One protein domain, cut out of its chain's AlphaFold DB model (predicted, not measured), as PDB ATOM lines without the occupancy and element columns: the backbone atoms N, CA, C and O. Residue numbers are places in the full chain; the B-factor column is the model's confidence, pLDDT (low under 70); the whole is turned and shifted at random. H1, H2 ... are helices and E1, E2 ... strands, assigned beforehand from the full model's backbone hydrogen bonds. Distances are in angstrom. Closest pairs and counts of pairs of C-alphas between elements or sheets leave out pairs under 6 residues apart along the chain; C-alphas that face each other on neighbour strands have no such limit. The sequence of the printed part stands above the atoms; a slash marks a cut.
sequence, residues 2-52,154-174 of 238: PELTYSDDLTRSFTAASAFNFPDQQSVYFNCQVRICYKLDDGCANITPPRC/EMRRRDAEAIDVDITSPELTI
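What this domain is: This is residues 2 to 52 and 154 to 174 of the 238 residues of a protein of Oesophagostomum dentatum (UniProt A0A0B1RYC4). With little regular structure, the printed part is a long, open frame of loops in which two short antiparallel two-stranded ribbons, E1 with E2 and E3 with E4, lie apart. Residues 16 to 30 fold back at one end, and helix H1 lies toward the other. The 72 printed residues run E1, E2, E3, H1, E4, mixed in class, with 20 in named elements. The whole is loose, radius of gyration of the C-alphas 16.1 A, a rod spanning 49 by 24 by 19 A.

How they stand to each other: E1, residues 4 to 6, and E2, residues 13 to 15, form a hairpin, antiparallel at 152 degrees; N 5 and O 14 are 2.8 A apart, within hydrogen-bond range. E3, residues 31 to 34, and E4, residues 165 to 168, are antiparallel at 157 degrees; N 167 and O 32 are 3.2 A apart, within hydrogen-bond range. Residues 27 to 28 also pair with 172 to 173, antiparallel. In H1, residues 154 to 159, every O i to N i+4 pair is within hydrogen-bond range. H1 is apart from E1 and E2.

Where its parts are: E1 begins at C-alpha 4 (-31.443, -96.630, 55.685) and E4 ends at C-alpha 168 (-37.795, -100.545, 39.406). E3 measures 9.8 A, E4 9.4 A, H1 8.9 A, E2 6.9 A and E1 6.4 A.

The domain as a whole: The C-alphas of Pro 23 and Glu 154, the two farthest apart, are 50.8 A apart. Residues 53 to 153 are cut out, leaving 32.1 A between C-alphas 52 and 154. The link E2 to E3 is long. In this model pLDDT is under 70 at residue 2 and residues 154 to 174.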
ATOM      1  N   PRO A   2     -38.532 -95.101  56.105       69.50
ATOM      2  CA  PRO A   2     -37.812 -96.230  56.683       69.50
ATOM      3  C   PRO A   2     -36.337 -95.860  56.886       69.50
ATOM      4  O   PRO A   2     -35.795 -95.032  56.156       69.50
ATOM      5  N   GLU A   3     -35.706 -96.420  57.912       80.19
ATOM      6  CA  GLU A   3     -34.301 -96.152  58.214       80.19
ATOM      7  C   GLU A   3     -33.404 -96.834  57.167       80.19
ATOM      8  O   GLU A   3     -33.623 -97.997  56.808       80.19
ATOM      9  N   LEU A   4     -32.423 -96.100  56.633       84.25
ATOM     10  CA  LEU A   4     -31.443 -96.630  55.685       84.25
ATOM     11  C   LEU A   4     -30.164 -97.005  56.434       84.25
ATOM     12  O   LEU A   4     -29.535 -96.168  57.075       84.25
ATOM     13  N   THR A   5     -29.752 -98.261  56.300       86.50
ATOM     14  CA  THR A   5     -28.451 -98.755  56.757       86.50
ATOM     15  C   THR A   5     -27.470 -98.740  55.591       86.50
ATOM     16  O   THR A   5     -27.746 -99.326  54.546       86.50
ATOM     17  N   TYR A   6     -26.320 -98.093  55.758       85.38
ATOM     18  CA  TYR A   6     -25.275 -97.999  54.733       85.38
ATOM     19  C   TYR A   6     -24.126 -98.970  55.030       85.38
ATOM     20  O   TYR A   6     -23.842 -99.253  56.191       85.38
ATOM     21  N   SER A   7     -23.470 -99.487  53.988       85.75
ATOM     22  CA  SER A   7     -22.239-100.275  54.124       85.75
ATOM     23  C   SER A   7     -21.016 -99.384  54.383       85.75
ATOM     24  O   SER A   7     -21.016 -98.204  54.032       85.75
ATOM     25  N   ASP A   8     -19.946 -99.953  54.948       84.56
ATOM     26  CA  ASP A   8     -18.719 -99.214  55.308       84.56
ATOM     27  C   ASP A   8     -18.029 -98.543  54.106       84.56
ATOM     28  O   ASP A   8     -17.394 -97.493  54.224       84.56
ATOM     29  N   ASP A   9     -18.152 -99.148  52.926       83.69
ATOM     30  CA  ASP A   9     -17.611 -98.646  51.665       83.69
ATOM     31  C   ASP A   9     -18.534 -97.631  50.964       83.69
ATOM     32  O   ASP A   9     -18.138 -97.059  49.948       83.69
ATOM     33  N   LEU A  10     -19.731 -97.376  51.515       80.38
ATOM     34  CA  LEU A  10     -20.765 -96.466  51.000       80.38
ATOM     35  C   LEU A  10     -21.245 -96.791  49.573       80.38
ATOM     36  O   LEU A  10     -21.876 -95.959  48.925       80.38
ATOM     37  N   THR A  11     -20.973 -98.001  49.076       84.62
ATOM     38  CA  THR A  11     -21.428 -98.451  47.749       84.62
ATOM     39  C   THR A  11     -22.786 -99.146  47.798       84.62
ATOM     40  O   THR A  11     -23.388 -99.403  46.754       84.62
ATOM     41  N   ARG A  12     -23.277 -99.473  49.001       84.25
ATOM     42  CA  ARG A  12     -24.538-100.185  49.215       84.25
ATOM     43  C   ARG A  12     -25.333 -99.566  50.357       84.25
ATOM     44  O   ARG A  12     -24.782 -99.113  51.360       84.25
ATOM     45  N   SER A  13     -26.651 -99.612  50.212       86.50
ATOM     46  CA  SER A  13     -27.606 -99.233  51.249       86.50
ATOM     47  C   SER A  13     -28.753-100.234  51.303       86.50
ATOM     48  O   SER A  13     -29.210-100.711  50.264       86.50
ATOM     49  N   PHE A  14     -29.239-100.514  52.505       87.00
ATOM     50  CA  PHE A  14     -30.330-101.439  52.778       87.00
ATOM     51  C   PHE A  14     -31.407-100.730  53.589       87.00
ATOM     52  O   PHE A  14     -31.105 -99.963  54.501       87.00
ATOM     53  N   THR A  15     -32.670-101.006  53.285       87.31
ATOM     54  CA  THR A  15     -33.793-100.552  54.101       87.31
ATOM     55  C   THR A  15     -34.859-101.635  54.144       87.31
ATOM     56  O   THR A  15     -35.102-102.319  53.148       87.31
ATOM     57  N   ALA A  16     -35.455-101.830  55.316       83.56
ATOM     58  CA  ALA A  16     -36.568-102.746  55.490       83.56
ATOM     59  C   ALA A  16     -37.883-101.980  55.310       83.56
ATOM     60  O   ALA A  16     -38.115-100.963  55.965       83.56
ATOM     61  N   ALA A  17     -38.753-102.488  54.442       81.56
ATOM     62  CA  ALA A  17     -40.113-101.997  54.276       81.56
ATOM     63  C   ALA A  17     -41.108-103.080  54.707       81.56
ATOM     64  O   ALA A  17     -40.910-104.266  54.439       81.56
ATOM     65  N   SER A  18     -42.182-102.676  55.385       80.12
ATOM     66  CA  SER A  18     -43.276-103.589  55.722       80.12
ATOM     67  C   SER A  18     -44.117-103.862  54.481       80.12
ATOM     68  O   SER A  18     -44.555-102.921  53.822       80.12
ATOM     69  N   ALA A  19     -44.396-105.133  54.196       74.31
ATOM     70  CA  ALA A  19     -45.354-105.503  53.162       74.31
ATOM     71  C   ALA A  19     -46.774-105.126  53.619       74.31
ATOM     72  O   ALA A  19     -47.220-105.545  54.690       74.31
ATOM     73  N   PHE A  20     -47.470-104.321  52.820       75.69
ATOM     74  CA  PHE A  20     -48.879-103.970  52.998       75.69
ATOM     75  C   PHE A  20     -49.686-104.564  51.842       75.69
ATOM     76  O   PHE A  20     -49.225-104.586  50.703       75.69
ATOM     77  N   ASN A  21     -50.879-105.070  52.147       77.19
ATOM     78  CA  ASN A  21     -51.818-105.530  51.130       77.19
ATOM     79  C   ASN A  21     -52.769-104.375  50.796       77.19
ATOM     80  O   ASN A  21     -53.441-103.866  51.698       77.19
ATOM     81  N   PHE A  22     -52.812-103.959  49.531       79.62
ATOM     82  CA  PHE A  22     -53.833-103.033  49.061       79.62
ATOM     83  C   PHE A  22     -55.057-103.832  48.605       79.62
ATOM     84  O   PHE A  22     -54.922-104.667  47.716       79.62
ATOM     85  N   PRO A  23     -56.257-103.566  49.150       79.06
ATOM     86  CA  PRO A  23     -57.455-104.344  48.822       79.06
ATOM     87  C   PRO A  23     -57.818-104.307  47.328       79.06
ATOM     88  O   PRO A  23     -58.433-105.247  46.833       79.06
ATOM     89  N   ASP A  24     -57.400-103.256  46.616       85.00
ATOM     90  CA  ASP A  24     -57.758-103.010  45.217       85.00
ATOM     91  C   ASP A  24     -56.607-103.282  44.228       85.00
ATOM     92  O   ASP A  24     -56.779-103.101  43.022       85.00
ATOM     93  N   GLN A  25     -55.422-103.693  44.705       78.75
ATOM     94  CA  GLN A  25     -54.266-103.977  43.846       78.75
ATOM     95  C   GLN A  25     -53.650-105.341  44.161       78.75
ATOM     96  O   GLN A  25     -53.173-105.595  45.262       78.75
ATOM     97  N   GLN A  26     -53.605-106.201  43.144       76.50
ATOM     98  CA  GLN A  26     -53.039-107.553  43.219       76.50
ATOM     99  C   GLN A  26     -51.495-107.593  43.214       76.50
ATOM    100  O   GLN A  26     -50.903-108.638  43.481       76.50
ATOM    101  N   SER A  27     -50.834-106.479  42.890       78.12
ATOM    102  CA  SER A  27     -49.373-106.351  42.869       78.12
ATOM    103  C   SER A  27     -48.944-104.935  43.252       78.12
ATOM    104  O   SER A  27     -49.672-103.967  43.028       78.12
ATOM    105  N   VAL A  28     -47.756-104.816  43.849       80.31
ATOM    106  CA  VAL A  28     -47.159-103.534  44.246       80.31
ATOM    107  C   VAL A  28     -45.744-103.455  43.691       80.31
ATOM    108  O   VAL A  28     -44.993-104.430  43.741       80.31
ATOM    109  N   TYR A  29     -45.373-102.282  43.183       81.75
ATOM    110  CA  TYR A  29     -44.040-102.005  42.660       81.75
ATOM    111  C   TYR A  29     -43.326-100.995  43.557       81.75
ATOM    112  O   TYR A  29     -43.912 -99.998  43.980       81.75
ATOM    113  N   PHE A  30     -42.044-101.239  43.815       84.69
ATOM    114  CA  PHE A  30     -41.172-100.294  44.506       84.69
ATOM    115  C   PHE A  30     -40.312 -99.561  43.479       84.69
ATOM    116  O   PHE A  30     -39.685-100.197  42.627       84.69
ATOM    117  N   ASN A  31     -40.296 -98.232  43.570       84.56
ATOM    118  CA  ASN A  31     -39.465 -97.363  42.747       84.56
ATOM    119  C   ASN A  31     -38.525 -96.560  43.656       84.56
ATOM    120  O   ASN A  31     -38.975 -95.957  44.633       84.56
ATOM    121  N   CYS A  32     -37.234 -96.581  43.334       83.88
ATOM    122  CA  CYS A  32     -36.189 -95.872  44.055       83.88
ATOM    123  C   CYS A  32     -35.397 -94.987  43.086       83.88
ATOM    124  O   CYS A  32     -34.880 -95.487  42.087       83.88
ATOM    125  N   GLN A  33     -35.224 -93.713  43.447       84.62
ATOM    126  CA  GLN A  33     -34.315 -92.788  42.770       84.62
ATOM    127  C   GLN A  33     -32.949 -92.829  43.464       84.62
ATOM    128  O   GLN A  33     -32.844 -92.557  44.663       84.62
ATOM    129  N   VAL A  34     -31.899 -93.185  42.723       85.88
ATOM    130  CA  VAL A  34     -30.531 -93.272  43.254       85.88
ATOM    131  C   VAL A  34     -29.670 -92.158  42.675       85.88
ATOM    132  O   VAL A  34     -29.572 -92.017  41.458       85.88
ATOM    133  N   ARG A  35     -28.985 -91.417  43.554       80.44
ATOM    134  CA  ARG A  35     -28.017 -90.380  43.182       80.44
ATOM    135  C   ARG A  35     -26.593 -90.830  43.493       80.44
ATOM    136  O   ARG A  35     -26.292 -91.214  44.623       80.44
ATOM    137  N   ILE A  36     -25.706 -90.731  42.505       83.69
ATOM    138  CA  ILE A  36     -24.282 -91.062  42.650       83.69
ATOM    139  C   ILE A  36     -23.496 -89.791  42.997       83.69
ATOM    140  O   ILE A  36     -23.683 -88.748  42.373       83.69
ATOM    141  N   CYS A  37     -22.605 -89.882  43.984       80.88
ATOM    142  CA  CYS A  37     -21.655 -88.831  44.345       80.88
ATOM    143  C   CYS A  37     -20.233 -89.405  44.379       80.88
ATOM    144  O   CYS A  37     -20.025 -90.580  44.691       80.88
ATOM    145  N   TYR A  38     -19.241 -88.583  44.040       82.06
ATOM    146  CA  TYR A  38     -17.840 -88.988  44.101       82.06
ATOM    147  C   TYR A  38     -17.281 -88.773  45.506       82.06
ATOM    148  O   TYR A  38     -17.517 -87.750  46.144       82.06
ATOM    149  N   LYS A  39     -16.480 -89.736  45.972       79.88
ATOM    150  CA  LYS A  39     -15.814 -89.677  47.282       79.88
ATOM    151  C   LYS A  39     -14.670 -88.648  47.337       79.88
ATOM    152  O   LYS A  39     -14.185 -88.345  48.422       79.88
ATOM    153  N   LEU A  40     -14.212 -88.140  46.189       82.88
ATOM    154  CA  LEU A  40     -13.155 -87.128  46.126       82.88
ATOM    155  C   LEU A  40     -13.629 -85.816  46.777       82.88
ATOM    156  O   LEU A  40     -14.781 -85.429  46.600       82.88
ATOM    157  N   ASP A  41     -12.736 -85.142  47.504       76.88
ATOM    158  CA  ASP A  41     -12.979 -83.839  48.146       76.88
ATOM    159  C   ASP A  41     -14.261 -83.764  49.007       76.88
ATOM    160  O   ASP A  41     -14.977 -82.765  48.970       76.88
ATOM    161  N   ASP A  42     -14.585 -84.823  49.763       73.81
ATOM    162  CA  ASP A  42     -15.776 -84.887  50.633       73.81
ATOM    163  C   ASP A  42     -17.114 -84.636  49.905       73.81
ATOM    164  O   ASP A  42     -18.119 -84.279  50.525       73.81
ATOM    165  N   GLY A  43     -17.173 -84.884  48.589       77.88
ATOM    166  CA  GLY A  43     -18.347 -84.604  47.752       77.88
ATOM    167  C   GLY A  43     -19.653 -85.272  48.211       77.88
ATOM    168  O   GLY A  43     -20.738 -84.801  47.876       77.88
ATOM    169  N   CYS A  44     -19.564 -86.329  49.020       81.88
ATOM    170  CA  CYS A  44     -20.705 -87.055  49.580       81.88
ATOM    171  C   CYS A  44     -21.059 -86.687  51.036       81.88
ATOM    172  O   CYS A  44     -22.096 -87.134  51.519       81.88
ATOM    173  N   ALA A  45     -20.247 -85.894  51.752       79.38
ATOM    174  CA  ALA A  45     -20.312 -85.770  53.219       79.38
ATOM    175  C   ALA A  45     -21.624 -85.177  53.780       79.38
ATOM    176  O   ALA A  45     -21.949 -85.401  54.946       79.38
ATOM    177  N   ASN A  46     -22.393 -84.455  52.955       74.50
ATOM    178  CA  ASN A  46     -23.718 -83.913  53.300       74.50
ATOM    179  C   ASN A  46     -24.867 -84.556  52.505       74.50
ATOM    180  O   ASN A  46     -26.010 -84.121  52.613       74.50
ATOM    181  N   ILE A  47     -24.559 -85.560  51.684       78.94
ATOM    182  CA  ILE A  47     -25.525 -86.263  50.834       78.94
ATOM    183  C   ILE A  47     -25.809 -87.647  51.428       78.94
ATOM    184  O   ILE A  47     -26.969 -88.035  51.544       78.94
ATOM    185  N   THR A  48     -24.762 -88.359  51.861       81.31
ATOM    186  CA  THR A  48     -24.856 -89.750  52.318       81.31
ATOM    187  C   THR A  48     -23.869 -90.042  53.457       81.31
ATOM    188  O   THR A  48     -22.672 -89.817  53.275       81.31
ATOM    189  N   PRO A  49     -24.312 -90.632  54.586       79.00
ATOM    190  CA  PRO A  49     -25.705 -90.833  55.001       79.00
ATOM    191  C   PRO A  49     -26.409 -89.493  55.292       79.00
ATOM    192  O   PRO A  49     -25.797 -88.617  55.910       79.00
ATOM    193  N   PRO A  50     -27.680 -89.304  54.890       75.75
ATOM    194  CA  PRO A  50     -28.414 -88.095  55.232       75.75
ATOM    195  C   PRO A  50     -28.604 -88.020  56.749       75.75
ATOM    196  O   PRO A  50     -28.947 -89.006  57.404       75.75
ATOM    197  N   ARG A  51     -28.390 -86.836  57.324       77.19
ATOM    198  CA  ARG A  51     -28.638 -86.614  58.752       77.19
ATOM    199  C   ARG A  51     -30.137 -86.448  58.977       77.19
ATOM    200  O   ARG A  51     -30.670 -85.350  58.859       77.19
ATOM    201  N   CYS A  52     -30.813 -87.547  59.288       72.06
ATOM    202  CA  CYS A  52     -32.214 -87.526  59.692       72.06
ATOM    203  C   CYS A  52     -32.318 -87.022  61.141       72.06
ATOM    204  O   CYS A  52     -31.849 -87.671  62.071       72.06
ATOM    205  N   GLU A 154     -14.110 -80.478  34.044       61.12
ATOM    206  CA  GLU A 154     -14.750 -81.605  33.362       61.12
ATOM    207  C   GLU A 154     -15.570 -82.468  34.336       61.12
ATOM    208  O   GLU A 154     -16.704 -82.822  34.026       61.12
ATOM    209  N   MET A 155     -15.066 -82.723  35.552       54.19
ATOM    210  CA  MET A 155     -15.838 -83.391  36.612       54.19
ATOM    211  C   MET A 155     -17.053 -82.568  37.032       54.19
ATOM    212  O   MET A 155     -18.158 -83.096  37.040       54.19
ATOM    213  N   ARG A 156     -16.898 -81.254  37.247       58.41
ATOM    214  CA  ARG A 156     -18.015 -80.372  37.618       58.41
ATOM    215  C   ARG A 156     -19.111 -80.326  36.549       58.41
ATOM    216  O   ARG A 156     -20.280 -80.129  36.872       58.41
ATOM    217  N   ARG A 157     -18.742 -80.499  35.274       56.19
ATOM    218  CA  ARG A 157     -19.698 -80.623  34.167       56.19
ATOM    219  C   ARG A 157     -20.506 -81.922  34.258       56.19
ATOM    220  O   ARG A 157     -21.684 -81.893  33.936       56.19
ATOM    221  N   ARG A 158     -19.902 -83.016  34.737       54.88
ATOM    222  CA  ARG A 158     -20.580 -84.303  34.979       54.88
ATOM    223  C   ARG A 158     -21.357 -84.352  36.295       54.88
ATOM    224  O   ARG A 158     -22.365 -85.035  36.354       54.88
ATOM    225  N   ASP A 159     -20.956 -83.597  37.317       53.78
ATOM    226  CA  ASP A 159     -21.685 -83.505  38.595       53.78
ATOM    227  C   ASP A 159     -23.048 -82.803  38.457       53.78
ATOM    228  O   ASP A 159     -23.989 -83.098  39.196       53.78
ATOM    229  N   ALA A 160     -23.166 -81.869  37.504       57.12
ATOM    230  CA  ALA A 160     -24.438 -81.241  37.140       57.12
ATOM    231  C   ALA A 160     -25.372 -82.195  36.373       57.12
ATOM    232  O   ALA A 160     -26.571 -81.945  36.281       57.12
ATOM    233  N   GLU A 161     -24.818 -83.290  35.856       55.12
ATOM    234  CA  GLU A 161     -25.510 -84.382  35.182       55.12
ATOM    235  C   GLU A 161     -25.482 -85.614  36.098       55.12
ATOM    236  O   GLU A 161     -25.080 -86.705  35.702       55.12
ATOM    237  N   ALA A 162     -25.842 -85.427  37.375       50.59
ATOM    238  CA  ALA A 162     -26.107 -86.543  38.269       50.59
ATOM    239  C   ALA A 162     -27.185 -87.415  37.612       50.59
ATOM    240  O   ALA A 162     -28.330 -86.998  37.456       50.59
ATOM    241  N   ILE A 163     -26.767 -88.588  37.147       62.66
ATOM    242  CA  ILE A 163     -27.623 -89.535  36.446       62.66
ATOM    243  C   ILE A 163     -28.546 -90.137  37.501       62.66
ATOM    244  O   ILE A 163     -28.104 -90.943  38.319       62.66
ATOM    245  N   ASP A 164     -29.808 -89.723  37.490       46.94
ATOM    246  CA  ASP A 164     -30.854 -90.387  38.251       46.94
ATOM    247  C   ASP A 164     -31.108 -91.747  37.602       46.94
ATOM    248  O   ASP A 164     -31.541 -91.846  36.451       46.94
ATOM    249  N   VAL A 165     -30.756 -92.810  38.321       64.12
ATOM    250  CA  VAL A 165     -31.036 -94.178  37.888       64.12
ATOM    251  C   VAL A 165     -32.276 -94.647  38.633       64.12
ATOM    252  O   VAL A 165     -32.215 -94.908  39.836       64.12
ATOM    253  N   ASP A 166     -33.389 -94.756  37.911       50.03
ATOM    254  CA  ASP A 166     -34.617 -95.362  38.416       50.03
ATOM    255  C   ASP A 166     -34.443 -96.884  38.447       50.03
ATOM    256  O   ASP A 166     -34.343 -97.544  37.408       50.03
ATOM    257  N   ILE A 167     -34.390 -97.459  39.646       60.94
ATOM    258  CA  ILE A 167     -34.377 -98.913  39.824       60.94
ATOM    259  C   ILE A 167     -35.801 -99.334  40.166       60.94
ATOM    260  O   ILE A 167     -36.262 -99.167  41.297       60.94
ATOM    261  N   THR A 168     -36.509 -99.884  39.184       60.78
ATOM    262  CA  THR A 168     -37.795-100.545  39.406       60.78
ATOM    263  C   THR A 168     -37.559-101.979  39.872       60.78
ATOM    264  O   THR A 168     -36.860-102.766  39.230       60.78
ATOM    265  N   SER A 169     -38.119-102.322  41.031       63.19
ATOM    266  CA  SER A 169     -38.077-103.694  41.546       63.19
ATOM    267  C   SER A 169     -38.906-104.631  40.649       63.19
ATOM    268  O   SER A 169     -39.946-104.204  40.141       63.19
ATOM    269  N   PRO A 170     -38.505-105.908  40.471       55.56
ATOM    270  CA  PRO A 170     -39.342-106.913  39.812       55.56
ATOM    271  C   PRO A 170     -40.704-107.045  40.509       55.56
ATOM    272  O   PRO A 170     -40.799-106.814  41.712       55.56
ATOM    273  N   GLU A 171     -41.740-107.410  39.752       47.66
ATOM    274  CA  GLU A 171     -43.109-107.608  40.244       47.66
ATOM    275  C   GLU A 171     -43.131-108.600  41.415       47.66
ATOM    276  O   GLU A 171     -42.814-109.778  41.245       47.66
ATOM    277  N   LEU A 172     -43.493-108.125  42.609       52.62
ATOM    278  CA  LEU A 172     -43.762-109.005  43.739       52.62
ATOM    279  C   LEU A 172     -45.249-109.349  43.721       52.62
ATOM    280  O   LEU A 172     -46.099-108.511  44.025       52.62
ATOM    281  N   THR A 173     -45.559-110.591  43.362       48.47
ATOM    282  CA  THR A 173     -46.902-111.139  43.528       48.47
ATOM    283  C   THR A 173     -47.128-111.452  45.006       48.47
ATOM    284  O   THR A 173     -46.314-112.106  45.662       48.47
ATOM    285  N   ILE A 174     -48.225-110.942  45.563       55.94
ATOM    286  CA  ILE A 174     -48.625-111.239  46.938       55.94
ATOM    287  C   ILE A 174     -49.181-112.665  46.922       55.94
ATOM    288  O   ILE A 174     -50.261-112.909  46.395       55.94
TER     289      ILE A 174